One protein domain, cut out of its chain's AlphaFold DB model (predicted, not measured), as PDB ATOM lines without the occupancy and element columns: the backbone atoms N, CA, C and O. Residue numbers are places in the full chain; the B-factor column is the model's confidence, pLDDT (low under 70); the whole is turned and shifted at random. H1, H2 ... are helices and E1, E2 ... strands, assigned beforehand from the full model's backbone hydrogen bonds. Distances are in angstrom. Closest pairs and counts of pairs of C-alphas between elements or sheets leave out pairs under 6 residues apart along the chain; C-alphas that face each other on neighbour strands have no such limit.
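This is residues 199 to 399 of the 399 residues of an uncharacterized protein of Bdellovibrionaceae bacterium (UniProt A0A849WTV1). A long, loose helical rod has four helices, H1, H2, H4 and H7, side by side in an up-and-down bundle, each running against the one before it. The H4 and H5 hairpin makes one end of the rod and the first residues of H1 make the other, while H6 packs on H1 and H2, and H3 packs on H6. A small parallel sheet, E1 next to E2, packs mainly through E2 on H1 and H7. The printed part has 201 residues with seven named helices and two named strands, in the order H1 H2 E1 H3 E2 H4 H5 H6 H7, and its class is mostly helix. It is loose, with a radius of gyration of the C-alphas of 20.3 A, and spans 74 by 35 by 32 A.

Strand E1 is residues 263 to 266 and E2 is residues 306 to 309. H4, residues 310 to 342, is 46.6 A long with a kink of 25 degrees near residue 328; it begins at C-alpha 310 (120.713, 150.388, 169.740). H1, residues 199 to 229, is 45.5 A long and begins at C-alpha 199 (115.103, 166.837, 143.030). H2, residues 239 to 258, is 24.6 A long with a kink of 31 degrees near residue 252. H3 is residues 273 to 285, H5 residues 347 to 361 and H6 residues 369 to 383. H7, residues 385 to 396, ends at C-alpha 396 (116.321, 160.991, 167.764).

E1 and E2 are parallel neighbours, with N 264 and O 306 2.9 A apart and N 266 and O 308 2.8 A apart, within hydrogen-bond range. E1, H3 and E2 form a strand-helix-strand unit, two parallel strands with a helix between, whose crossover is left-handed. The closest C-alphas of E2 and H7 are those of Leu 307 and Leu 396, 5.9 A. H7 touches residues 214 to 225 of H1, closest at the C-alphas of Ala 218 and Ala 390, 4.1 A, at a shallow tilt of 18 degrees, opposite ways. H2 touches H4 at the C-alphas of Arg 246 and Val 320, 5.6 A, at 38 degrees, only just a steep tilt. H1 and H2 are a hairpin, closest at the C-alphas of Leu 217 and Leu 252, 6.9 A. H4 and H5 are another, closest at the C-alphas of Leu 340 and Ile 350, 6.6 A. H3 touches H6 at the C-alphas of Arg 274 and Ser 383, 4.9 A. H5 and H6 are apart. In H1, H3, H5, H6 and H7 every O i to N i+4 pair is within hydrogen-bond range; in H2 12 of 16 are, in H4 28 of 29.

The two C-alphas farthest apart are those of Glu 200 and Gln 348, 74.5 A. The printed part has no cut. The link from H3 to E2, residues 286 to 305, is long. The mean pLDDT of the printed part is 92.8, and residue 269 is under 70.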
ATOM      1  N   LYS A 199     114.307 167.636 142.089       88.31
ATOM      2  CA  LYS A 199     115.103 166.837 143.030       88.31
ATOM      3  C   LYS A 199     114.754 167.193 144.479       88.31
ATOM      4  O   LYS A 199     114.648 166.309 145.320       88.31
ATOM      5  N   GLU A 200     114.544 168.474 144.748       90.00
ATOM      6  CA  GLU A 200     114.244 169.016 146.070       90.00
ATOM      7  C   GLU A 200     112.877 168.527 146.574       90.00
ATOM      8  O   GLU A 200     112.728 168.151 147.738       90.00
ATOM      9  N   GLU A 201     111.875 168.473 145.690       90.94
ATOM     10  CA  GLU A 201     110.559 167.914 146.007       90.94
ATOM     11  C   GLU A 201     110.640 166.418 146.332       90.94
ATOM     12  O   GLU A 201     110.084 165.981 147.342       90.94
ATOM     13  N   LYS A 202     111.398 165.651 145.538       89.88
ATOM     14  CA  LYS A 202     111.651 164.223 145.782       89.88
ATOM     15  C   LYS A 202     112.282 163.981 147.148       89.88
ATOM     16  O   LYS A 202     111.741 163.206 147.934       89.88
ATOM     17  N   GLN A 203     113.356 164.702 147.470       89.88
ATOM     18  CA  GLN A 203     114.031 164.592 148.765       89.88
ATOM     19  C   GLN A 203     113.089 164.915 149.929       89.88
ATOM     20  O   GLN A 203     113.041 164.188 150.919       89.88
ATOM     21  N   LYS A 204     112.266 165.963 149.794       91.62
ATOM     22  CA  LYS A 204     111.267 166.323 150.807       91.62
ATOM     23  C   LYS A 204     110.231 165.215 151.023       91.62
ATOM     24  O   LYS A 204     109.858 164.942 152.166       91.62
ATOM     25  N   LEU A 205     109.743 164.592 149.950       92.50
ATOM     26  CA  LEU A 205     108.780 163.493 150.038       92.50
ATOM     27  C   LEU A 205     109.405 162.231 150.645       92.50
ATOM     28  O   LEU A 205     108.790 161.617 151.516       92.50
ATOM     29  N   VAL A 206     110.635 161.896 150.252       92.19
ATOM     30  CA  VAL A 206     111.412 160.790 150.829       92.19
ATOM     31  C   VAL A 206     111.629 161.001 152.327       92.19
ATOM     32  O   VAL A 206     111.311 160.125 153.128       92.19
ATOM     33  N   HIS A 207     112.071 162.189 152.740       92.31
ATOM     34  CA  HIS A 207     112.257 162.507 154.156       92.31
ATOM     35  C   HIS A 207     110.943 162.395 154.950       92.31
ATOM     36  O   HIS A 207     110.913 161.888 156.072       92.31
ATOM     37  N   LYS A 208     109.816 162.802 154.349       93.75
ATOM     38  CA  LYS A 208     108.482 162.616 154.938       93.75
ATOM     39  C   LYS A 208     108.111 161.133 155.083       93.75
ATOM     40  O   LYS A 208     107.485 160.778 156.081       93.75
ATOM     41  N   GLU A 209     108.466 160.277 154.124       94.38
ATOM     42  CA  GLU A 209     108.283 158.819 154.213       94.38
ATOM     43  C   GLU A 209     109.128 158.226 155.353       94.38
ATOM     44  O   GLU A 209     108.584 157.523 156.205       94.38
ATOM     45  N   LEU A 210     110.409 158.596 155.464       95.50
ATOM     46  CA  LEU A 210     111.294 158.151 156.551       95.50
ATOM     47  C   LEU A 210     110.765 158.552 157.937       95.50
ATOM     48  O   LEU A 210     110.695 157.715 158.838       95.50
ATOM     49  N   LYS A 211     110.285 159.794 158.100       96.25
ATOM     50  CA  LYS A 211     109.636 160.238 159.349       96.25
ATOM     51  C   LYS A 211     108.376 159.438 159.681       96.25
ATOM     52  O   LYS A 211     108.126 159.134 160.847       96.25
ATOM     53  N   ARG A 212     107.574 159.064 158.676       96.69
ATOM     54  CA  ARG A 212     106.399 158.198 158.878       96.69
ATOM     55  C   ARG A 212     106.799 156.801 159.350       96.69
ATOM     56  O   ARG A 212     106.125 156.266 160.227       96.69
ATOM     57  N   ILE A 213     107.885 156.244 158.815       97.50
ATOM     58  CA  ILE A 213     108.435 154.953 159.252       97.50
ATOM     59  C   ILE A 213     108.915 155.041 160.707       97.50
ATOM     60  O   ILE A 213     108.504 154.228 161.530       97.50
ATOM     61  N   ALA A 214     109.700 156.059 161.068       98.12
ATOM     62  CA  ALA A 214     110.154 156.252 162.448       98.12
ATOM     63  C   ALA A 214     108.969 156.381 163.428       98.12
ATOM     64  O   ALA A 214     108.900 155.679 164.439       98.12
ATOM     65  N   LYS A 215     107.965 157.196 163.073       98.38
ATOM     66  CA  LYS A 215     106.729 157.355 163.855       98.38
ATOM     67  C   LYS A 215     105.944 156.051 163.994       98.38
ATOM     68  O   LYS A 215     105.343 155.800 165.037       98.38
ATOM     69  N   HIS A 216     105.925 155.229 162.949       98.00
ATOM     70  CA  HIS A 216     105.292 153.919 162.982       98.00
ATOM     71  C   HIS A 216     105.950 152.996 164.013       98.00
ATOM     72  O   HIS A 216     105.244 152.432 164.848       98.00
ATOM     73  N   LEU A 217     107.282 152.898 163.998       98.25
ATOM     74  CA  LEU A 217     108.039 152.053 164.925       98.25
ATOM     75  C   LEU A 217     107.802 152.460 166.388       98.25
ATOM     76  O   LEU A 217     107.495 151.608 167.222       98.25
ATOM     77  N   ALA A 218     107.854 153.764 166.686       98.38
ATOM     78  CA  ALA A 218     107.545 154.284 168.021       98.38
ATOM     79  C   ALA A 218     106.097 153.963 168.444       98.38
ATOM     80  O   ALA A 218     105.851 153.496 169.557       98.38
ATOM     81  N   LYS A 219     105.129 154.143 167.534       98.38
ATOM     82  CA  LYS A 219     103.712 153.835 167.782       98.38
ATOM     83  C   LYS A 219     103.475 152.349 168.057       98.38
ATOM     84  O   LYS A 219     102.663 152.020 168.916       98.38
ATOM     85  N   GLU A 220     104.128 151.444 167.332       98.19
ATOM     86  CA  GLU A 220     103.963 150.001 167.554       98.19
ATOM     87  C   GLU A 220     104.580 149.543 168.882       98.19
ATOM     88  O   GLU A 220     104.010 148.663 169.527       98.19
ATOM     89  N   ALA A 221     105.671 150.171 169.334       98.31
ATOM     90  CA  ALA A 221     106.229 149.924 170.662       98.31
ATOM     91  C   ALA A 221     105.271 150.366 171.783       98.31
ATOM     92  O   ALA A 221     104.970 149.560 172.663       98.31
ATOM     93  N   LYS A 222     104.708 151.582 171.694       98.44
ATOM     94  CA  LYS A 222     103.704 152.091 172.654       98.44
ATOM     95  C   LYS A 222     102.453 151.212 172.707       98.44
ATOM     96  O   LYS A 222     102.026 150.803 173.777       98.44
ATOM     97  N   LYS A 223     101.916 150.814 171.550       97.81
ATOM     98  CA  LYS A 223     100.781 149.876 171.492       97.81
ATOM     99  C   LYS A 223     101.083 148.528 172.141       97.81
ATOM    100  O   LYS A 223     100.182 147.887 172.668       97.81
ATOM    101  N   LEU A 224     102.308 148.021 172.007       97.69
ATOM    102  CA  LEU A 224     102.674 146.761 172.646       97.69
ATOM    103  C   LEU A 224     102.722 146.915 174.168       97.69
ATOM    104  O   LEU A 224     102.281 146.017 174.876       97.69
ATOM    105  N   GLU A 225     103.211 148.046 174.656       96.81
ATOM    106  CA  GLU A 225     103.192 148.363 176.078       96.81
ATOM    107  C   GLU A 225     101.767 148.433 176.629       96.81
ATOM    108  O   GLU A 225     101.467 147.707 177.572       96.81
ATOM    109  N   GLU A 226     100.866 149.163 175.965       97.19
ATOM    110  CA  GLU A 226      99.433 149.212 176.310       97.19
ATOM    111  C   GLU A 226      98.836 147.796 176.425       97.19
ATOM    112  O   GLU A 226      98.198 147.453 177.415       97.19
ATOM    113  N   LYS A 227      99.133 146.908 175.467       96.19
ATOM    114  CA  LYS A 227      98.664 145.508 175.500       96.19
ATOM    115  C   LYS A 227      99.202 144.700 176.679       96.19
ATOM    116  O   LYS A 227      98.517 143.803 177.173       96.19
ATOM    117  N   ILE A 228     100.444 144.961 177.088       95.69
ATOM    118  CA  ILE A 228     101.055 144.335 178.265       95.69
ATOM    119  C   ILE A 228     100.373 144.855 179.537       95.69
ATOM    120  O   ILE A 228     100.076 144.072 180.440       95.69
ATOM    121  N   GLU A 229     100.073 146.152 179.604       94.38
ATOM    122  CA  GLU A 229      99.356 146.759 180.729       94.38
ATOM    123  C   GLU A 229      97.923 146.239 180.864       94.38
ATOM    124  O   GLU A 229      97.496 145.914 181.978       94.38
ATOM    125  N   ASP A 230      97.241 146.058 179.733       94.12
ATOM    126  CA  ASP A 230      95.890 145.500 179.628       94.12
ATOM    127  C   ASP A 230      95.836 143.979 179.842       94.12
ATOM    128  O   ASP A 230      94.756 143.381 179.835       94.12
ATOM    129  N   LYS A 231      96.988 143.332 180.077       90.44
ATOM    130  CA  LYS A 231      97.115 141.885 180.307       90.44
ATOM    131  C   LYS A 231      96.553 141.045 179.154       90.44
ATOM    132  O   LYS A 231      95.993 139.972 179.376       90.44
ATOM    133  N   GLU A 232      96.731 141.485 177.906       90.50
ATOM    134  CA  GLU A 232      96.256 140.728 176.738       90.50
ATOM    135  C   GLU A 232      96.951 139.357 176.589       90.50
ATOM    136  O   GLU A 232      96.391 138.441 175.982       90.50
ATOM    137  N   PHE A 233      98.139 139.174 177.180       90.00
ATOM    138  CA  PHE A 233      98.934 137.944 177.094       90.00
ATOM    139  C   PHE A 233      98.819 137.087 178.365       90.00
ATOM    140  O   PHE A 233      99.820 136.670 178.941       90.00
ATOM    141  N   THR A 234      97.605 136.829 178.854       85.31
ATOM    142  CA  THR A 234      97.381 135.959 180.033       85.31
ATOM    143  C   THR A 234      96.471 134.767 179.751       85.31
ATOM    144  O   THR A 234      95.930 134.163 180.674       85.31
ATOM    145  N   GLN A 235      96.271 134.419 178.478       83.31
ATOM    146  CA  GLN A 235      95.438 133.277 178.096       83.31
ATOM    147  C   GLN A 235      96.106 131.939 178.456       83.31
ATOM    148  O   GLN A 235      97.329 131.830 178.506       83.31
ATOM    149  N   ASN A 236      95.309 130.893 178.694       83.56
ATOM    150  CA  ASN A 236      95.849 129.555 178.976       83.56
ATOM    151  C   ASN A 236      96.456 128.893 177.731       83.56
ATOM    152  O   ASN A 236      97.297 128.006 177.853       83.56
ATOM    153  N   ASP A 237      96.038 129.320 176.543       83.88
ATOM    154  CA  ASP A 237      96.585 128.853 175.275       83.88
ATOM    155  C   ASP A 237      97.988 129.448 175.049       83.88
ATOM    156  O   ASP A 237      98.173 130.665 175.106       83.88
ATOM    157  N   ILE A 238      98.987 128.590 174.810       83.94
ATOM    158  CA  ILE A 238     100.379 129.013 174.592       83.94
ATOM    159  C   ILE A 238     100.534 129.912 173.358       83.94
ATOM    160  O   ILE A 238     101.338 130.849 173.395       83.94
ATOM    161  N   GLU A 239      99.752 129.666 172.304       84.25
ATOM    162  CA  GLU A 239      99.775 130.430 171.057       84.25
ATOM    163  C   GLU A 239      99.251 131.849 171.279       84.25
ATOM    164  O   GLU A 239      99.835 132.815 170.792       84.25
ATOM    165  N   LEU A 240      98.181 131.983 172.067       82.88
ATOM    166  CA  LEU A 240      97.522 133.265 172.335       82.88
ATOM    167  C   LEU A 240      98.147 134.044 173.500       82.88
ATOM    168  O   LEU A 240      97.800 135.201 173.726       82.88
ATOM    169  N   ASN A 241      99.070 133.428 174.235       87.38
ATOM    170  CA  ASN A 241      99.762 134.036 175.360       87.38
ATOM    171  C   ASN A 241     101.256 134.213 175.050       87.38
ATOM    172  O   ASN A 241     101.674 135.214 174.466       87.38
ATOM    173  N   PHE A 242     102.069 133.227 175.433       87.88
ATOM    174  CA  PHE A 242     103.521 133.350 175.464       87.88
ATOM    175  C   PHE A 242     104.115 133.492 174.058       87.88
ATOM    176  O   PHE A 242     105.068 134.245 173.836       87.88
ATOM    177  N   HIS A 243     103.519 132.802 173.082       89.31
ATOM    178  CA  HIS A 243     103.908 132.920 171.685       89.31
ATOM    179  C   HIS A 243     103.517 134.286 171.108       89.31
ATOM    180  O   HIS A 243     104.344 134.908 170.437       89.31
ATOM    181  N   GLU A 244     102.316 134.795 171.386       91.50
ATOM    182  CA  GLU A 244     101.894 136.094 170.862       91.50
ATOM    183  C   GLU A 244     102.723 137.246 171.453       91.50
ATOM    184  O   GLU A 244     103.169 138.105 170.690       91.50
ATOM    185  N   LEU A 245     103.055 137.217 172.754       94.44
ATOM    186  CA  LEU A 245     103.985 138.181 173.366       94.44
ATOM    187  C   LEU A 245     105.320 138.206 172.608       94.44
ATOM    188  O   LEU A 245     105.784 139.261 172.161       94.44
ATOM    189  N   ARG A 246     105.909 137.023 172.377       94.69
ATOM    190  CA  ARG A 246     107.129 136.892 171.572       94.69
ATOM    191  C   ARG A 246     106.943 137.460 170.172       94.69
ATOM    192  O   ARG A 246     107.829 138.140 169.660       94.69
ATOM    193  N   ARG A 247     105.826 137.132 169.518       92.81
ATOM    194  CA  ARG A 247     105.541 137.529 168.138       92.81
ATOM    195  C   ARG A 247     105.471 139.047 168.026       92.81
ATOM    196  O   ARG A 247     106.054 139.583 167.088       92.81
ATOM    197  N   LYS A 248     104.826 139.728 168.977       95.75
ATOM    198  CA  LYS A 248     104.758 141.194 169.025       95.75
ATOM    199  C   LYS A 248     106.127 141.840 169.234       95.75
ATOM    200  O   LYS A 248     106.487 142.706 168.445       95.75
ATOM    201  N   LEU A 249     106.912 141.378 170.211       96.62
ATOM    202  CA  LEU A 249     108.278 141.880 170.431       96.62
ATOM    203  C   LEU A 249     109.161 141.672 169.194       96.62
ATOM    204  O   LEU A 249     109.893 142.561 168.768       96.62
ATOM    205  N   ARG A 250     109.048 140.494 168.571       95.38
ATOM    206  CA  ARG A 250     109.801 140.137 167.368       95.38
ATOM    207  C   ARG A 250     109.470 141.042 166.181       95.38
ATOM    208  O   ARG A 250     110.371 141.319 165.395       95.38
ATOM    209  N   TRP A 251     108.223 141.500 166.039       95.38
ATOM    210  CA  TRP A 251     107.856 142.410 164.950       95.38
ATOM    211  C   TRP A 251     108.651 143.716 164.994       95.38
ATOM    212  O   TRP A 251     109.167 144.107 163.953       95.38
ATOM    213  N   LEU A 252     108.858 144.308 166.177       95.75
ATOM    214  CA  LEU A 252     109.665 145.529 166.327       95.75
ATOM    215  C   LEU A 252     111.091 145.339 165.790       95.75
ATOM    216  O   LEU A 252     111.602 146.162 165.037       95.75
ATOM    217  N   VAL A 253     111.719 144.212 166.137       95.00
ATOM    218  CA  VAL A 253     113.088 143.891 165.705       95.00
ATOM    219  C   VAL A 253     113.157 143.676 164.191       95.00
ATOM    220  O   VAL A 253     114.082 144.144 163.533       95.00
ATOM    221  N   ILE A 254     112.182 142.972 163.619       92.62
ATOM    222  CA  ILE A 254     112.231 142.546 162.214       92.62
ATOM    223  C   ILE A 254     111.833 143.651 161.252       92.62
ATOM    224  O   ILE A 254     112.399 143.724 160.161       92.62
ATOM    225  N   GLU A 255     110.898 144.516 161.637       95.00
ATOM    226  CA  GLU A 255     110.584 145.716 160.861       95.00
ATOM    227  C   GLU A 255     111.848 146.577 160.720       95.00
ATOM    228  O   GLU A 255     112.221 146.925 159.603       95.00
ATOM    229  N   ILE A 256     112.608 146.771 161.805       95.12
ATOM    230  CA  ILE A 256     113.891 147.492 161.787       95.12
ATOM    231  C   ILE A 256     114.948 146.781 160.934       95.12
ATOM    232  O   ILE A 256     115.563 147.402 160.072       95.12
ATOM    233  N   GLN A 257     115.136 145.469 161.098       91.88
ATOM    234  CA  GLN A 257     116.083 144.710 160.267       91.88
ATOM    235  C   GLN A 257     115.728 144.743 158.772       91.88
ATOM    236  O   GLN A 257     116.608 144.654 157.912       91.88
ATOM    237  N   SER A 258     114.438 144.837 158.445       92.38
ATOM    238  CA  SER A 258     113.962 144.934 157.061       92.38
ATOM    239  C   SER A 258     114.282 146.291 156.422       92.38
ATOM    240  O   SER A 258     114.312 146.377 155.198       92.38
ATOM    241  N   LEU A 259     114.592 147.310 157.233       93.69
ATOM    242  CA  LEU A 259     115.024 148.654 156.829       93.69
ATOM    243  C   LEU A 259     116.558 148.796 156.716       93.69
ATOM    244  O   LEU A 259     117.076 149.911 156.691       93.69
ATOM    245  N   SER A 260     117.305 147.687 156.675       88.62
ATOM    246  CA  SER A 260     118.765 147.694 156.479       88.62
ATOM    247  C   SER A 260     119.184 148.638 155.340       88.62
ATOM    248  O   SER A 260     118.587 148.609 154.268       88.62
ATOM    249  N   GLY A 261     120.211 149.460 155.583       91.06
ATOM    250  CA  GLY A 261     120.685 150.512 154.674       91.06
ATOM    251  C   GLY A 261     119.861 151.809 154.670       91.06
ATOM    252  O   GLY A 261     120.192 152.732 153.931       91.06
ATOM    253  N   LEU A 262     118.832 151.922 155.516       94.00
ATOM    254  CA  LEU A 262     118.091 153.171 155.764       94.00
ATOM    255  C   LEU A 262     118.136 153.632 157.213       94.00
ATOM    256  O   LEU A 262     117.669 154.728 157.523       94.00
ATOM    257  N   ILE A 263     118.645 152.786 158.100       95.75
ATOM    258  CA  ILE A 263     118.731 153.082 159.520       95.75
ATOM    259  C   ILE A 263     120.189 153.235 159.934       95.75
ATOM    260  O   ILE A 263     121.082 152.606 159.365       95.75
ATOM    261  N   GLN A 264     120.402 154.013 160.984       96.00
ATOM    262  CA  GLN A 264     121.659 154.099 161.706       96.00
ATOM    263  C   GLN A 264     121.386 153.829 163.182       96.00
ATOM    264  O   GLN A 264     120.416 154.331 163.753       96.00
ATOM    265  N   TYR A 265     122.232 153.016 163.807       96.00
ATOM    266  CA  TYR A 265     122.136 152.809 165.242       96.00
ATOM    267  C   TYR A 265     122.777 153.947 166.009       96.00
ATOM    268  O   TYR A 265     123.938 154.275 165.780       96.00
ATOM    269  N   GLU A 266     122.047 154.437 167.000       95.38
ATOM    270  CA  GLU A 266     122.535 155.408 167.961       95.38
ATOM    271  C   GLU A 266     122.793 154.746 169.311       95.38
ATOM    272  O   GLU A 266     121.928 154.088 169.909       95.38
ATOM    273  N   MET A 267     124.018 154.927 169.796       90.62
ATOM    274  CA  MET A 267     124.442 154.496 171.121       90.62
ATOM    275  C   MET A 267     124.136 155.614 172.115       90.62
ATOM    276  O   MET A 267     125.011 156.393 172.477       90.62
ATOM    277  N   SER A 268     122.883 155.705 172.562       78.38
ATOM    278  CA  SER A 268     122.551 156.617 173.660       78.38
ATOM    279  C   SER A 268     123.095 156.074 174.984       78.38
ATOM    280  O   SER A 268     122.769 154.958 175.411       78.38
ATOM    281  N   GLU A 269     123.912 156.881 175.657       68.25
ATOM    282  CA  GLU A 269     124.366 156.608 177.023       68.25
ATOM    283  C   GLU A 269     123.302 156.959 178.069       68.25
ATOM    284  O   GLU A 269     123.304 156.389 179.161       68.25
ATOM    285  N   SER A 270     122.366 157.855 177.733       73.06
ATOM    286  CA  SER A 270     121.312 158.286 178.648       73.06
ATOM    287  C   SER A 270     120.238 157.211 178.759       73.06
ATOM    288  O   SER A 270     119.514 156.908 177.807       73.06
ATOM    289  N   ARG A 271     120.155 156.608 179.944       83.06
ATOM    290  CA  ARG A 271     119.191 155.571 180.300       83.06
ATOM    291  C   ARG A 271     118.564 155.909 181.638       83.06
ATOM    292  O   ARG A 271     119.264 156.336 182.557       83.06
ATOM    293  N   ASN A 272     117.253 155.716 181.756       87.88
ATOM    294  CA  ASN A 272     116.608 155.889 183.048       87.88
ATOM    295  C   ASN A 272     117.093 154.786 184.027       87.88
ATOM    296  O   ASN A 272     117.575 153.730 183.596       87.88
ATOM    297  N   PRO A 273     116.999 154.988 185.355       89.88
ATOM    298  CA  PRO A 273     117.505 154.010 186.322       89.88
ATOM    299  C   PRO A 273     116.861 152.613 186.222       89.88
ATOM    300  O   PRO A 273     117.504 151.611 186.562       89.88
ATOM    301  N   ARG A 274     115.603 152.528 185.760       90.75
ATOM    302  CA  ARG A 274     114.851 151.268 185.636       90.75
ATOM    303  C   ARG A 274     115.419 150.410 184.507       90.75
ATOM    304  O   ARG A 274     115.781 149.257 184.751       90.75
ATOM    305  N   ILE A 275     115.608 150.985 183.319       91.88
ATOM    306  CA  ILE A 275     116.196 150.267 182.184       91.88
ATOM    307  C   ILE A 275     117.662 149.914 182.448       91.88
ATOM    308  O   ILE A 275     118.112 148.841 182.059       91.88
ATOM    309  N   GLU A 276     118.420 150.790 183.121       94.19
ATOM    310  CA  GLU A 276     119.846 150.576 183.394       94.19
ATOM    311  C   GLU A 276     120.054 149.343 184.284       94.19
ATOM    312  O   GLU A 276     120.978 148.555 184.069       94.19
ATOM    313  N   THR A 277     119.152 149.128 185.244       94.12
ATOM    314  CA  THR A 277     119.144 147.929 186.090       94.12
ATOM    315  C   THR A 277     118.931 146.663 185.255       94.12
ATOM    316  O   THR A 277     119.679 145.693 185.404       94.12
ATOM    317  N   LEU A 278     117.952 146.676 184.343       94.94
ATOM    318  CA  LEU A 278     117.695 145.549 183.446       94.94
ATOM    319  C   LEU A 278     118.871 145.308 182.487       94.94
ATOM    320  O   LEU A 278     119.329 144.176 182.351       94.94
ATOM    321  N   TYR A 279     119.409 146.364 181.879       95.31
ATOM    322  CA  TYR A 279     120.556 146.295 180.977       95.31
ATOM    323  C   TYR A 279     121.772 145.641 181.648       95.31
ATOM    324  O   TYR A 279     122.363 144.716 181.089       95.31
ATOM    325  N   ARG A 280     122.105 146.046 182.883       94.81
ATOM    326  CA  ARG A 280     123.204 145.444 183.662       94.81
ATOM    327  C   ARG A 280     122.997 143.960 183.924       94.81
ATOM    328  O   ARG A 280     123.956 143.196 183.875       94.81
ATOM    329  N   LYS A 281     121.763 143.536 184.193       95.25
ATOM    330  CA  LYS A 281     121.452 142.111 184.331       95.25
ATOM    331  C   LYS A 281     121.692 141.374 183.009       95.25
ATOM    332  O   LYS A 281     122.394 140.367 182.989       95.25
ATOM    333  N   MET A 282     121.170 141.911 181.907       95.75
ATOM    334  CA  MET A 282     121.246 141.270 180.591       95.75
ATOM    335  C   MET A 282     122.673 141.205 180.039       95.75
ATOM    336  O   MET A 282     123.031 140.190 179.457       95.75
ATOM    337  N   ILE A 283     123.518 142.221 180.255       95.06
ATOM    338  CA  ILE A 283     124.920 142.202 179.793       95.06
ATOM    339  C   ILE A 283     125.781 141.195 180.581       95.06
ATOM    340  O   ILE A 283     126.726 140.632 180.040       95.06
ATOM    341  N   ILE A 284     125.453 140.934 181.856       95.81
ATOM    342  CA  ILE A 284     126.112 139.885 182.655       95.81
ATOM    343  C   ILE A 284     125.741 138.498 182.115       95.81
ATOM    344  O   ILE A 284     126.592 137.612 182.045       95.81
ATOM    345  N   GLU A 285     124.474 138.308 181.745       94.44
ATOM    346  CA  GLU A 285     123.968 137.053 181.178       94.44
ATOM    347  C   GLU A 285     124.446 136.841 179.729       94.44
ATOM    348  O   GLU A 285     124.777 135.717 179.349       94.44
ATOM    349  N   ASN A 286     124.539 137.919 178.947       94.88
ATOM    350  CA  ASN A 286     124.993 137.937 177.562       94.88
ATOM    351  C   ASN A 286     125.946 139.129 177.305       94.88
ATOM    352  O   ASN A 286     125.497 140.214 176.931       94.88
ATOM    353  N   PRO A 287     127.275 138.930 177.424       94.25
ATOM    354  CA  PRO A 287     128.261 139.988 177.184       94.25
ATOM    355  C   PRO A 287     128.253 140.569 175.764       94.25
ATOM    356  O   PRO A 287     128.707 141.691 175.568       94.25
ATOM    357  N   ASN A 288     127.718 139.834 174.784       93.38
ATOM    358  CA  ASN A 288     127.639 140.263 173.386       93.38
ATOM    359  C   ASN A 288     126.276 140.891 173.044       93.38
ATOM    360  O   ASN A 288     125.917 140.950 171.872       93.38
ATOM    361  N   LEU A 289     125.490 141.332 174.036       93.88
ATOM    362  CA  LEU A 289     124.126 141.847 173.845       93.88
ATOM    363  C   LEU A 289     124.027 142.878 172.707       93.88
ATOM    364  O   LEU A 289     123.189 142.747 171.819       93.88
ATOM    365  N   VAL A 290     124.899 143.889 172.722       93.31
ATOM    366  CA  VAL A 290     124.897 144.995 171.745       93.31
ATOM    367  C   VAL A 290     125.684 144.693 170.467       93.31
ATOM    368  O   VAL A 290     125.507 145.399 169.475       93.31
ATOM    369  N   ASP A 291     126.506 143.644 170.479       91.44
ATOM    370  CA  ASP A 291     127.335 143.183 169.353       91.44
ATOM    371  C   ASP A 291     126.787 141.887 168.739       91.44
ATOM    372  O   ASP A 291     127.469 141.149 168.029       91.44
ATOM    373  N   SER A 292     125.528 141.590 169.047       87.75
ATOM    374  CA  SER A 292     124.794 140.464 168.503       87.75
ATOM    375  C   SER A 292     124.668 140.610 166.991       87.75
ATOM    376  O   SER A 292     124.226 141.650 166.507       87.75
ATOM    377  N   SER A 293     124.944 139.542 166.240       84.88
ATOM    378  CA  SER A 293     124.772 139.542 164.782       84.88
ATOM    379  C   SER A 293     123.310 139.654 164.338       84.88
ATOM    380  O   SER A 293     123.023 139.904 163.171       84.88
ATOM    381  N   PHE A 294     122.352 139.538 165.264       79.56
ATOM    382  CA  PHE A 294     120.967 139.934 165.003       79.56
ATOM    383  C   PHE A 294     120.821 141.443 164.787       79.56
ATOM    384  O   PHE A 294     119.832 141.881 164.213       79.56
ATOM    385  N   LEU A 295     121.768 142.250 165.244       88.38
ATOM    386  CA  LEU A 295     121.750 143.686 165.020       88.38
ATOM    387  C   LEU A 295     122.542 144.066 163.770       88.38
ATOM    388  O   LEU A 295     122.554 145.240 163.440       88.38
ATOM    389  N   ASP A 296     123.144 143.130 163.035       89.19
ATOM    390  CA  ASP A 296     123.904 143.461 161.830       89.19
ATOM    391  C   ASP A 296     122.995 144.067 160.748       89.19
ATOM    392  O   ASP A 296     122.022 143.456 160.295       89.19
ATOM    393  N   ILE A 297     123.336 145.281 160.319       88.06
ATOM    394  CA  ILE A 297     122.675 146.010 159.233       88.06
ATOM    395  C   ILE A 297     123.722 146.563 158.276       88.06
ATOM    396  O   ILE A 297     124.858 146.838 158.667       88.06
ATOM    397  N   ASN A 298     123.322 146.777 157.025       88.81
ATOM    398  CA  ASN A 298     124.135 147.570 156.117       88.81
ATOM    399  C   ASN A 298     124.099 149.043 156.558       88.81
ATOM    400  O   ASN A 298     123.016 149.532 156.901       88.81
ATOM    401  N   PRO A 299     125.244 149.749 156.542       87.00
ATOM    402  CA  PRO A 299     125.268 151.178 156.817       87.00
ATOM    403  C   PRO A 299     124.427 151.932 155.775       87.00
ATOM    404  O   PRO A 299     124.361 151.495 154.620       87.00
ATOM    405  N   PRO A 300     123.780 153.044 156.157       90.88
ATOM    406  CA  PRO A 300     122.979 153.816 155.226       90.88
ATOM    407  C   PRO A 300     123.846 154.626 154.256       90.88
ATOM    408  O   PRO A 300     124.901 155.137 154.626       90.88
ATOM    409  N   GLU A 301     123.371 154.769 153.016       87.00
ATOM    410  CA  GLU A 301     123.977 155.632 151.981       87.00
ATOM    411  C   GLU A 301     123.157 156.915 151.717       87.00
ATOM    412  O   GLU A 301     123.393 157.622 150.738       87.00
ATOM    413  N   ILE A 302     122.179 157.209 152.578       88.56
ATOM    414  CA  ILE A 302     121.306 158.391 152.502       88.56
ATOM    415  C   ILE A 302     121.744 159.467 153.500       88.56
ATOM    416  O   ILE A 302     122.397 159.156 154.494       88.56
ATOM    417  N   GLU A 303     121.388 160.727 153.242       88.69
ATOM    418  CA  GLU A 303     121.848 161.871 154.045       88.69
ATOM    419  C   GLU A 303     121.195 161.886 155.432       88.69
ATOM    420  O   GLU A 303     121.831 162.217 156.433       88.69
ATOM    421  N   HIS A 304     119.928 161.475 155.497       90.94
ATOM    422  CA  HIS A 304     119.123 161.499 156.716       90.94
ATOM    423  C   HIS A 304     118.537 160.115 157.031       90.94
ATOM    424  O   HIS A 304     117.345 159.891 156.801       90.94
ATOM    425  N   PRO A 305     119.349 159.163 157.529       95.38
ATOM    426  CA  PRO A 305     118.854 157.851 157.927       95.38
ATOM    427  C   PRO A 305     117.933 157.931 159.146       95.38
ATOM    428  O   PRO A 305     117.980 158.876 159.930       95.38
ATOM    429  N   ILE A 306     117.120 156.891 159.337       97.06
ATOM    430  CA  ILE A 306     116.311 156.738 160.549       97.06
ATOM    431  C   ILE A 306     117.239 156.343 161.697       97.06
ATOM    432  O   ILE A 306     117.911 155.311 161.643       97.06
ATOM    433  N   LEU A 307     117.253 157.140 162.756       97.31
ATOM    434  CA  LEU A 307     118.076 156.877 163.929       97.31
ATOM    435  C   LEU A 307     117.348 155.922 164.881       97.31
ATOM    436  O   LEU A 307     116.213 156.176 165.287       97.31
ATOM    437  N   ILE A 308     117.996 154.812 165.235       97.25
ATOM    438  CA  ILE A 308     117.419 153.748 166.065       97.25
ATOM    439  C   ILE A 308     118.247 153.569 167.345       97.25
ATOM    440  O   ILE A 308     119.450 153.316 167.256       97.25
ATOM    441  N   PRO A 309     117.640 153.624 168.544       96.25
ATOM    442  CA  PRO A 309     118.364 153.444 169.801       96.25
ATOM    443  C   PRO A 309     118.835 151.985 169.950       96.25
ATOM    444  O   PRO A 309     118.036 151.072 170.179       96.25
ATOM    445  N   LYS A 310     120.150 151.750 169.834       95.56
ATOM    446  CA  LYS A 310     120.713 150.388 169.740       95.56
ATOM    447  C   LYS A 310     120.467 149.553 170.994       95.56
ATOM    448  O   LYS A 310     120.115 148.383 170.894       95.56
ATOM    449  N   VAL A 311     120.667 150.142 172.176       95.25
ATOM    450  CA  VAL A 311     120.638 149.405 173.451       95.25
ATOM    451  C   VAL A 311     119.242 148.855 173.772       95.25
ATOM    452  O   VAL A 311     119.141 147.643 173.970       95.25
ATOM    453  N   PRO A 312     118.153 149.653 173.765       95.94
ATOM    454  CA  PRO A 312     116.817 149.101 173.980       95.94
ATOM    455  C   PRO A 312     116.427 148.069 172.912       95.94
ATOM    456  O   PRO A 312     115.865 147.029 173.248       95.94
ATOM    457  N   LEU A 313     116.795 148.284 171.641       96.50
ATOM    458  CA  LEU A 313     116.549 147.294 170.586       96.50
ATOM    459  C   LEU A 313     117.278 145.967 170.848       96.50
ATOM    460  O   LEU A 313     116.695 144.898 170.670       96.50
ATOM    461  N   ALA A 314     118.535 146.028 171.293       96.44
ATOM    462  CA  ALA A 314     119.321 144.856 171.667       96.44
ATOM    463  C   ALA A 314     118.655 144.074 172.808       96.44
ATOM    464  O   ALA A 314     118.542 142.852 172.742       96.44
ATOM    465  N   MET A 315     118.146 144.782 173.819       97.00
ATOM    466  CA  MET A 315     117.406 144.181 174.931       97.00
ATOM    467  C   MET A 315     116.102 143.527 174.454       97.00
ATOM    468  O   MET A 315     115.828 142.385 174.816       97.00
ATOM    469  N   ILE A 316     115.326 144.185 173.584       97.44
ATOM    470  CA  ILE A 316     114.120 143.590 172.981       97.44
ATOM    471  C   ILE A 316     114.484 142.325 172.186       97.44
ATOM    472  O   ILE A 316     113.813 141.300 172.314       97.44
ATOM    473  N   SER A 317     115.562 142.365 171.398       96.19
ATOM    474  CA  SER A 317     116.054 141.215 170.628       96.19
ATOM    475  C   SER A 317     116.435 140.032 171.526       96.19
ATOM    476  O   SER A 317     116.038 138.894 171.267       96.19
ATOM    477  N   GLU A 318     117.128 140.299 172.631       96.06
ATOM    478  CA  GLU A 318     117.476 139.284 173.623       96.06
ATOM    479  C   GLU A 318     116.225 138.703 174.298       96.06
ATOM    480  O   GLU A 318     116.105 137.484 174.390       96.06
ATOM    481  N   LEU A 319     115.232 139.522 174.664       96.44
ATOM    482  CA  LEU A 319     113.954 139.017 175.186       96.44
ATOM    483  C   LEU A 319     113.242 138.105 174.176       96.44
ATOM    484  O   LEU A 319     112.759 137.034 174.543       96.44
ATOM    485  N   VAL A 320     113.226 138.462 172.886       95.69
ATOM    486  CA  VAL A 320     112.671 137.608 171.816       95.69
ATOM    487  C   VAL A 320     113.380 136.252 171.748       95.69
ATOM    488  O   VAL A 320     112.727 135.224 171.512       95.69
ATOM    489  N   SER A 321     114.700 136.241 171.950       93.62
ATOM    490  CA  SER A 321     115.525 135.031 171.992       93.62
ATOM    491  C   SER A 321     115.211 134.176 173.224       93.62
ATOM    492  O   SER A 321     114.861 133.001 173.085       93.62
ATOM    493  N   GLN A 322     115.229 134.771 174.421       93.62
ATOM    494  CA  GLN A 322     114.965 134.077 175.684       93.62
ATOM    495  C   GLN A 322     113.551 133.486 175.736       93.62
ATOM    496  O   GLN A 322     113.378 132.309 176.073       93.62
ATOM    497  N   ILE A 323     112.542 134.268 175.336       93.62
ATOM    498  CA  ILE A 323     111.155 133.804 175.223       93.62
ATOM    499  C   ILE A 323     111.069 132.674 174.189       93.62
ATOM    500  O   ILE A 323     110.454 131.644 174.456       93.62
ATOM    501  N   GLY A 324     111.735 132.821 173.036       92.31
ATOM    502  CA  GLY A 324     111.785 131.797 171.987       92.31
ATOM    503  C   GLY A 324     112.320 130.460 172.480       92.31
ATOM    504  O   GLY A 324     111.668 129.436 172.303       92.31
ATOM    505  N   TYR A 325     113.448 130.477 173.187       91.31
ATOM    506  CA  TYR A 325     114.042 129.269 173.749       91.31
ATOM    507  C   TYR A 325     113.089 128.535 174.701       91.31
ATOM    508  O   TYR A 325     112.936 127.314 174.629       91.31
ATOM    509  N   LYS A 326     112.418 129.271 175.595       92.00
ATOM    510  CA  LYS A 326     111.447 128.682 176.530       92.00
ATOM    511  C   LYS A 326     110.211 128.153 175.803       92.00
ATOM    512  O   LYS A 326     109.716 127.082 176.152       92.00
ATOM    513  N   LYS A 327     109.751 128.875 174.782       89.25
ATOM    514  CA  LYS A 327     108.585 128.530 173.968       89.25
ATOM    515  C   LYS A 327     108.823 127.234 173.196       89.25
ATOM    516  O   LYS A 327     107.998 126.335 173.283       89.25
ATOM    517  N   ASP A 328     109.987 127.075 172.572       89.62
ATOM    518  CA  ASP A 328     110.337 125.863 171.821       89.62
ATOM    519  C   ASP A 328     110.399 124.603 172.706       89.62
ATOM    520  O   ASP A 328     110.184 123.485 172.231       89.62
ATOM    521  N   ILE A 329     110.733 124.749 173.994       90.81
ATOM    522  CA  ILE A 329     110.684 123.642 174.961       90.81
ATOM    523  C   ILE A 329     109.229 123.327 175.322       90.81
ATOM    524  O   ILE A 329     108.835 122.161 175.274       90.81
ATOM    525  N   ALA A 330     108.441 124.353 175.654       90.62
ATOM    526  CA  ALA A 330     107.040 124.203 176.038       90.62
ATOM    527  C   ALA A 330     106.203 123.586 174.905       90.62
ATOM    528  O   ALA A 330     105.469 122.631 175.140       90.62
ATOM    529  N   GLU A 331     106.385 124.036 173.661       89.81
ATOM    530  CA  GLU A 331     105.713 123.473 172.485       89.81
ATOM    531  C   GLU A 331     105.985 121.978 172.325       89.81
ATOM    532  O   GLU A 331     105.059 121.201 172.110       89.81
ATOM    533  N   LYS A 332     107.242 121.541 172.469       91.62
ATOM    534  CA  LYS A 332     107.575 120.111 172.371       91.62
ATOM    535  C   LYS A 332     106.849 119.296 173.434       91.62
ATOM    536  O   LYS A 332     106.388 118.199 173.128       91.62
ATOM    537  N   GLN A 333     106.737 119.814 174.657       92.38
ATOM    538  CA  GLN A 333     105.999 119.155 175.738       92.38
ATOM    539  C   GLN A 333     104.497 119.096 175.430       92.38
ATOM    540  O   GLN A 333     103.916 118.013 175.478       92.38
ATOM    541  N   ILE A 334     103.893 120.232 175.065       91.00
ATOM    542  CA  ILE A 334     102.456 120.367 174.786       91.00
ATOM    543  C   ILE A 334     102.046 119.492 173.604       91.00
ATOM    544  O   ILE A 334     101.181 118.635 173.754       91.00
ATOM    545  N   TYR A 335     102.716 119.617 172.457       93.12
ATOM    546  CA  TYR A 335     102.365 118.819 171.286       93.12
ATOM    547  C   TYR A 335     102.579 117.327 171.531       93.12
ATOM    548  O   TYR A 335     101.758 116.518 171.101       93.12
ATOM    549  N   THR A 336     103.634 116.937 172.257       94.00
ATOM    550  CA  THR A 336     103.831 115.527 172.626       94.00
ATOM    551  C   THR A 336     102.675 115.016 173.483       94.00
ATOM    552  O   THR A 336     102.143 113.952 173.184       94.00
ATOM    553  N   LEU A 337     102.247 115.772 174.501       94.25
ATOM    554  CA  LEU A 337     101.075 115.436 175.319       94.25
ATOM    555  C   LEU A 337      99.807 115.296 174.476       94.25
ATOM    556  O   LEU A 337      99.085 114.316 174.626       94.25
ATOM    557  N   GLU A 338      99.551 116.235 173.564       93.44
ATOM    558  CA  GLU A 338      98.415 116.161 172.641       93.44
ATOM    559  C   GLU A 338      98.457 114.894 171.782       93.44
ATOM    560  O   GLU A 338      97.444 114.210 171.646       93.44
ATOM    561  N   GLY A 339      99.628 114.548 171.238       95.62
ATOM    562  CA  GLY A 339      99.818 113.329 170.454       95.62
ATOM    563  C   GLY A 339      99.573 112.061 171.272       95.62
ATOM    564  O   GLY A 339      98.894 111.151 170.805       95.62
ATOM    565  N   LEU A 340     100.065 112.007 172.511       95.44
ATOM    566  CA  LEU A 340      99.837 110.874 173.414       95.44
ATOM    567  C   LEU A 340      98.355 110.727 173.794       95.44
ATOM    568  O   LEU A 340      97.821 109.618 173.766       95.44
ATOM    569  N   ASN A 341      97.683 111.842 174.090       94.88
ATOM    570  CA  ASN A 341      96.252 111.871 174.390       94.88
ATOM    571  C   ASN A 341      95.414 111.443 173.180       94.88
ATOM    572  O   ASN A 341      94.487 110.651 173.322       94.88
ATOM    573  N   PHE A 342      95.763 111.915 171.979       96.06
ATOM    574  CA  PHE A 342      95.114 111.500 170.733       96.06
ATOM    575  C   PHE A 342      95.220 109.985 170.513       96.06
ATOM    576  O   PHE A 342      94.268 109.346 170.069       96.06
ATOM    577  N   LEU A 343      96.361 109.396 170.874       95.62
ATOM    578  CA  LEU A 343      96.598 107.955 170.808       95.62
ATOM    579  C   LEU A 343      95.954 107.170 171.963       95.62
ATOM    580  O   LEU A 343      96.111 105.952 172.013       95.62
ATOM    581  N   SER A 344      95.219 107.839 172.861       95.44
ATOM    582  CA  SER A 344      94.530 107.231 174.009       95.44
ATOM    583  C   SER A 344      95.455 106.396 174.905       95.44
ATOM    584  O   SER A 344      95.060 105.342 175.402       95.44
ATOM    585  N   MET A 345      96.700 106.849 175.091       93.44
ATOM    586  CA  MET A 345      97.641 106.208 176.015       93.44
ATOM    587  C   MET A 345      97.194 106.411 177.467       93.44
ATOM    588  O   MET A 345      96.577 107.426 177.797       93.44
ATOM    589  N   ASP A 346      97.491 105.456 178.346       96.00
ATOM    590  CA  ASP A 346      97.125 105.582 179.753       96.00
ATOM    591  C   ASP A 346      97.973 106.644 180.474       96.00
ATOM    592  O   ASP A 346      99.084 106.996 180.071       96.00
ATOM    593  N   ALA A 347      97.439 107.168 181.578       94.69
ATOM    594  CA  ALA A 347      98.062 108.262 182.315       94.69
ATOM    595  C   ALA A 347      99.448 107.909 182.890       94.69
ATOM    596  O   ALA A 347     100.302 108.793 183.008       94.69
ATOM    597  N   GLN A 348      99.690 106.642 183.247       95.00
ATOM    598  CA  GLN A 348     100.972 106.210 183.801       95.00
ATOM    599  C   GLN A 348     102.046 106.185 182.708       95.00
ATOM    600  O   GLN A 348     103.149 106.698 182.926       95.00
ATOM    601  N   ASP A 349     101.715 105.666 181.528       94.25
ATOM    602  CA  ASP A 349     102.590 105.680 180.358       94.25
ATOM    603  C   ASP A 349     102.876 107.109 179.890       94.25
ATOM    604  O   ASP A 349     104.039 107.466 179.672       94.25
ATOM    605  N   ILE A 350     101.852 107.969 179.824       94.62
ATOM    606  CA  ILE A 350     102.021 109.395 179.506       94.62
ATOM    607  C   ILE A 350     103.043 110.032 180.451       94.62
ATOM    608  O   ILE A 350     104.000 110.664 179.994       94.62
ATOM    609  N   GLN A 351     102.895 109.831 181.762       94.25
ATOM    610  CA  GLN A 351     103.803 110.419 182.744       94.25
ATOM    611  C   GLN A 351     105.248 109.934 182.556       94.25
ATOM    612  O   GLN A 351     106.183 110.737 182.622       94.25
ATOM    613  N   GLN A 352     105.459 108.642 182.284       94.44
ATOM    614  CA  GLN A 352     106.796 108.099 182.024       94.44
ATOM    615  C   GLN A 352     107.426 108.689 180.758       94.44
ATOM    616  O   GLN A 352     108.617 109.014 180.745       94.44
ATOM    617  N   ILE A 353     106.641 108.836 179.693       93.88
ATOM    618  CA  ILE A 353     107.105 109.379 178.414       93.88
ATOM    619  C   ILE A 353     107.483 110.853 178.564       93.88
ATOM    620  O   ILE A 353     108.539 111.271 178.086       93.88
ATOM    621  N   ILE A 354     106.672 111.628 179.282       93.75
ATOM    622  CA  ILE A 354     106.958 113.037 179.557       93.75
ATOM    623  C   ILE A 354     108.190 113.201 180.438       93.75
ATOM    624  O   ILE A 354     109.000 114.085 180.168       93.75
ATOM    625  N   ASN A 355     108.411 112.324 181.418       93.69
ATOM    626  CA  ASN A 355     109.648 112.341 182.200       93.69
ATOM    627  C   ASN A 355     110.879 112.110 181.305       93.69
ATOM    628  O   ASN A 355     111.829 112.889 181.361       93.69
ATOM    629  N   LYS A 356     110.828 111.124 180.394       93.62
ATOM    630  CA  LYS A 356     111.904 110.879 179.412       93.62
ATOM    631  C   LYS A 356     112.128 112.070 178.475       93.62
ATOM    632  O   LYS A 356     113.269 112.384 178.129       93.62
ATOM    633  N   LEU A 357     111.055 112.733 178.040       92.06
ATOM    634  CA  LEU A 357     111.152 113.946 177.227       92.06
ATOM    635  C   LEU A 357     111.806 115.087 178.019       92.06
ATOM    636  O   LEU A 357     112.719 115.734 177.510       92.06
ATOM    637  N   ASN A 358     111.394 115.297 179.267       92.06
ATOM    638  CA  ASN A 358     111.922 116.330 180.158       92.06
ATOM    639  C   ASN A 358     113.421 116.151 180.425       92.06
ATOM    640  O   ASN A 358     114.180 117.113 180.311       92.06
ATOM    641  N   GLU A 359     113.872 114.916 180.663       92.31
ATOM    642  CA  GLU A 359     115.296 114.581 180.783       92.31
ATOM    643  C   GLU A 359     116.083 114.982 179.525       92.31
ATOM    644  O   GLU A 359     117.127 115.633 179.617       92.31
ATOM    645  N   LYS A 360     115.560 114.663 178.331       90.50
ATOM    646  CA  LYS A 360     116.187 115.042 177.051       90.50
ATOM    647  C   LYS A 360     116.203 116.554 176.828       90.50
ATOM    648  O   LYS A 360     117.183 117.081 176.303       90.50
ATOM    649  N   LEU A 361     115.135 117.244 177.222       87.69
ATOM    650  CA  LEU A 361     115.011 118.701 177.139       87.69
ATOM    651  C   LEU A 361     115.751 119.429 178.272       87.69
ATOM    652  O   LEU A 361     115.815 120.656 178.254       87.69
ATOM    653  N   LYS A 362     116.347 118.693 179.224       91.12
ATOM    654  CA  LYS A 362     117.059 119.223 180.399       91.12
ATOM    655  C   LYS A 362     116.187 120.150 181.252       91.12
ATOM    656  O   LYS A 362     116.654 121.173 181.751       91.12
ATOM    657  N   VAL A 363     114.923 119.779 181.427       89.06
ATOM    658  CA  VAL A 363     113.962 120.467 182.296       89.06
ATOM    659  C   VAL A 363     113.399 119.494 183.323       89.06
ATOM    660  O   VAL A 363     113.323 118.297 183.073       89.06
ATOM    661  N   SER A 364     113.027 119.987 184.503       84.06
ATOM    662  CA  SER A 364     112.531 119.141 185.599       84.06
ATOM    663  C   SER A 364     111.026 118.884 185.545       84.06
ATOM    664  O   SER A 364     110.543 117.934 186.154       84.06
ATOM    665  N   LYS A 365     110.275 119.734 184.841       89.50
ATOM    666  CA  LYS A 365     108.817 119.663 184.727       89.50
ATOM    667  C   LYS A 365     108.332 120.304 183.428       89.50
ATOM    668  O   LYS A 365     109.112 120.940 182.711       89.50
ATOM    669  N   ILE A 366     107.038 120.139 183.153       85.56
ATOM    670  CA  ILE A 366     106.341 120.896 182.109       85.56
ATOM    671  C   ILE A 366     106.497 122.387 182.403       85.56
ATOM    672  O   ILE A 366     106.368 122.821 183.551       85.56
ATOM    673  N   ILE A 367     106.837 123.149 181.367       87.56
ATOM    674  CA  ILE A 367     106.954 124.595 181.469       87.56
ATOM    675  C   ILE A 367     105.568 125.194 181.707       87.56
ATOM    676  O   ILE A 367     104.645 124.974 180.932       87.56
ATOM    677  N   ASP A 368     105.461 125.991 182.766       90.12
ATOM    678  CA  ASP A 368     104.310 126.852 183.003       90.12
ATOM    679  C   ASP A 368     104.461 128.113 182.141       90.12
ATOM    680  O   ASP A 368     105.100 129.094 182.533       90.12
ATOM    681  N   HIS A 369     103.960 128.049 180.906       88.56
ATOM    682  CA  HIS A 369     104.069 129.151 179.947       88.56
ATOM    683  C   HIS A 369     103.250 130.373 180.366       88.56
ATOM    684  O   HIS A 369     103.593 131.483 179.963       88.56
ATOM    685  N   VAL A 370     102.214 130.194 181.193       89.81
ATOM    686  CA  VAL A 370     101.408 131.297 181.728       89.81
ATOM    687  C   VAL A 370     102.220 132.082 182.752       89.81
ATOM    688  O   VAL A 370     102.346 133.298 182.614       89.81
ATOM    689  N   ALA A 371     102.832 131.394 183.723       91.69
ATOM    690  CA  ALA A 371     103.704 132.031 184.708       91.69
ATOM    691  C   ALA A 371     104.910 132.712 184.044       91.69
ATOM    692  O   ALA A 371     105.191 133.871 184.327       91.69
ATOM    693  N   LEU A 372     105.566 132.039 183.088       91.25
ATOM    694  CA  LEU A 372     106.674 132.646 182.345       91.25
ATOM    695  C   LEU A 372     106.245 133.910 181.602       91.25
ATOM    696  O   LEU A 372     106.961 134.907 181.632       91.25
ATOM    697  N   SER A 373     105.098 133.886 180.923       92.06
ATOM    698  CA  SER A 373     104.611 135.073 180.224       92.06
ATOM    699  C   SER A 373     104.326 136.229 181.178       92.06
ATOM    700  O   SER A 373     104.655 137.371 180.861       92.06
ATOM    701  N   ALA A 374     103.755 135.947 182.352       93.38
ATOM    702  CA  ALA A 374     103.537 136.957 183.381       93.38
ATOM    703  C   ALA A 374     104.867 137.562 183.868       93.38
ATOM    704  O   ALA A 374     104.980 138.784 183.945       93.38
ATOM    705  N   ASP A 375     105.888 136.730 184.097       94.56
ATOM    706  CA  ASP A 375     107.221 137.188 184.511       94.56
ATOM    707  C   ASP A 375     107.851 138.132 183.471       94.56
ATOM    708  O   ASP A 375     108.400 139.174 183.828       94.56
ATOM    709  N   TYR A 376     107.760 137.806 182.174       95.62
ATOM    710  CA  TYR A 376     108.291 138.677 181.117       95.62
ATOM    711  C   TYR A 376     107.473 139.955 180.932       95.62
ATOM    712  O   TYR A 376     108.062 141.009 180.698       95.62
ATOM    713  N   GLN A 377     106.144 139.890 181.037       95.69
ATOM    714  CA  GLN A 377     105.285 141.078 180.994       95.69
ATOM    715  C   GLN A 377     105.640 142.050 182.121       95.69
ATOM    716  O   GLN A 377     105.856 143.233 181.863       95.69
ATOM    717  N   GLU A 378     105.784 141.545 183.348       96.19
ATOM    718  CA  GLU A 378     106.178 142.356 184.500       96.19
ATOM    719  C   GLU A 378     107.592 142.928 184.329       96.19
ATOM    720  O   GLU A 378     107.820 144.108 184.598       96.19
ATOM    721  N   LEU A 379     108.540 142.137 183.816       95.75
ATOM    722  CA  LEU A 379     109.901 142.596 183.525       95.75
ATOM    723  C   LEU A 379     109.921 143.748 182.509       95.75
ATOM    724  O   LEU A 379     110.611 144.748 182.717       95.75
ATOM    725  N   ILE A 380     109.174 143.618 181.409       96.06
ATOM    726  CA  ILE A 380     109.090 144.643 180.358       96.06
ATOM    727  C   ILE A 380     108.443 145.912 180.913       96.06
ATOM    728  O   ILE A 380     108.983 147.000 180.730       96.06
ATOM    729  N   LYS A 381     107.336 145.762 181.645       95.56
ATOM    730  CA  LYS A 381     106.594 146.875 182.238       95.56
ATOM    731  C   LYS A 381     107.426 147.638 183.269       95.56
ATOM    732  O   LYS A 381     107.578 148.850 183.180       95.56
ATOM    733  N   THR A 382     107.995 146.939 184.248       95.69
ATOM    734  CA  THR A 382     108.746 147.572 185.350       95.69
ATOM    735  C   THR A 382     110.052 148.222 184.903       95.69
ATOM    736  O   THR A 382     110.546 149.123 185.583       95.69
ATOM    737  N   SER A 383     110.611 147.787 183.771       95.88
ATOM    738  CA  SER A 383     111.810 148.385 183.182       95.88
ATOM    739  C   SER A 383     111.533 149.576 182.265       95.88
ATOM    740  O   SER A 383     112.494 150.246 181.894       95.88
ATOM    741  N   GLU A 384     110.267 149.841 181.907       96.12
ATOM    742  CA  GLU A 384     109.863 150.869 180.926       96.12
ATOM    743  C   GLU A 384     110.585 150.714 179.574       96.12
ATOM    744  O   GLU A 384     110.847 151.687 178.863       96.12
ATOM    745  N   LEU A 385     110.947 149.475 179.214       96.88
ATOM    746  CA  LEU A 385     111.773 149.185 178.040       96.88
ATOM    747  C   LEU A 385     111.123 149.683 176.741       96.88
ATOM    748  O   LEU A 385     111.809 150.246 175.887       96.88
ATOM    749  N   LEU A 386     109.814 149.470 176.587       97.69
ATOM    750  CA  LEU A 386     109.078 149.852 175.380       97.69
ATOM    751  C   LEU A 386     108.816 151.362 175.323       97.69
ATOM    752  O   LEU A 386     109.062 151.948 174.266       97.69
ATOM    753  N   THR A 387     108.430 151.991 176.442       96.25
ATOM    754  CA  THR A 387     108.329 153.457 176.557       96.25
ATOM    755  C   THR A 387     109.641 154.113 176.150       96.25
ATOM    756  O   THR A 387     109.668 154.898 175.202       96.25
ATOM    757  N   GLN A 388     110.758 153.741 176.785       95.56
ATOM    758  CA  GLN A 388     112.039 154.379 176.497       95.56
ATOM    759  C   GLN A 388     112.488 154.137 175.052       95.56
ATOM    760  O   GLN A 388     113.066 155.031 174.430       95.56
ATOM    761  N   PHE A 389     112.241 152.945 174.500       96.81
ATOM    762  CA  PHE A 389     112.525 152.660 173.096       96.81
ATOM    763  C   PHE A 389     111.740 153.592 172.162       96.81
ATOM    764  O   PHE A 389     112.334 154.185 171.260       96.81
ATOM    765  N   ALA A 390     110.441 153.770 172.405       97.62
ATOM    766  CA  ALA A 390     109.587 154.641 171.604       97.62
ATOM    767  C   ALA A 390     109.979 156.123 171.726       97.62
ATOM    768  O   ALA A 390     110.171 156.784 170.707       97.62
ATOM    769  N   GLU A 391     110.156 156.625 172.950       96.12
ATOM    770  CA  GLU A 391     110.555 158.015 173.216       96.12
ATOM    771  C   GLU A 391     111.933 158.337 172.628       96.12
ATOM    772  O   GLU A 391     112.148 159.421 172.089       96.12
ATOM    773  N   SER A 392     112.865 157.379 172.669       96.19
ATOM    774  CA  SER A 392     114.181 157.549 172.051       96.19
ATOM    775  C   SER A 392     114.079 157.647 170.528       96.19
ATOM    776  O   SER A 392     114.763 158.477 169.940       96.19
ATOM    777  N   ILE A 393     113.224 156.851 169.871       97.19
ATOM    778  CA  ILE A 393     112.980 156.993 168.424       97.19
ATOM    779  C   ILE A 393     112.397 158.376 168.115       97.19
ATOM    780  O   ILE A 393     112.852 159.028 167.177       97.19
ATOM    781  N   GLU A 394     111.417 158.832 168.896       97.25
ATOM    782  CA  GLU A 394     110.786 160.142 168.705       97.25
ATOM    783  C   GLU A 394     111.783 161.290 168.873       97.25
ATOM    784  O   GLU A 394     111.872 162.154 168.002       97.25
ATOM    785  N   SER A 395     112.594 161.248 169.933       95.81
ATOM    786  CA  SER A 395     113.616 162.260 170.197       95.81
ATOM    787  C   SER A 395     114.747 162.253 169.170       95.81
ATOM    788  O   SER A 395     115.229 163.323 168.821       95.81
ATOM    789  N   LEU A 396     115.207 161.084 168.713       95.75
ATOM    790  CA  LEU A 396     116.321 160.991 167.764       95.75
ATOM    791  C   LEU A 396     115.930 161.434 166.345       95.75
ATOM    792  O   LEU A 396     116.804 161.786 165.563       95.75
ATOM    793  N   ASN A 397     114.642 161.389 165.993       96.00
ATOM    794  CA  ASN A 397     114.164 161.657 164.630       96.00
ATOM    795  C   ASN A 397     113.302 162.933 164.517       96.00
ATOM    796  O   ASN A 397     112.660 163.137 163.480       96.00
ATOM    797  N   ASP A 398     113.279 163.776 165.557       94.62
ATOM    798  CA  ASP A 398     112.497 165.020 165.633       94.62
ATOM    799  C   ASP A 398     111.018 164.821 165.222       94.62
ATOM    800  O   ASP A 398     110.552 165.404 164.222       94.62
ATOM    801  N   LEU A 399     110.312 163.926 165.935       91.31
ATOM    802  CA  LEU A 399     108.933 163.491 165.636       91.31
ATOM    803  C   LEU A 399     107.821 164.217 166.396       91.31
ATOM    804  O   LEU A 399     108.039 164.633 167.553       91.31
TER     805      LEU A 399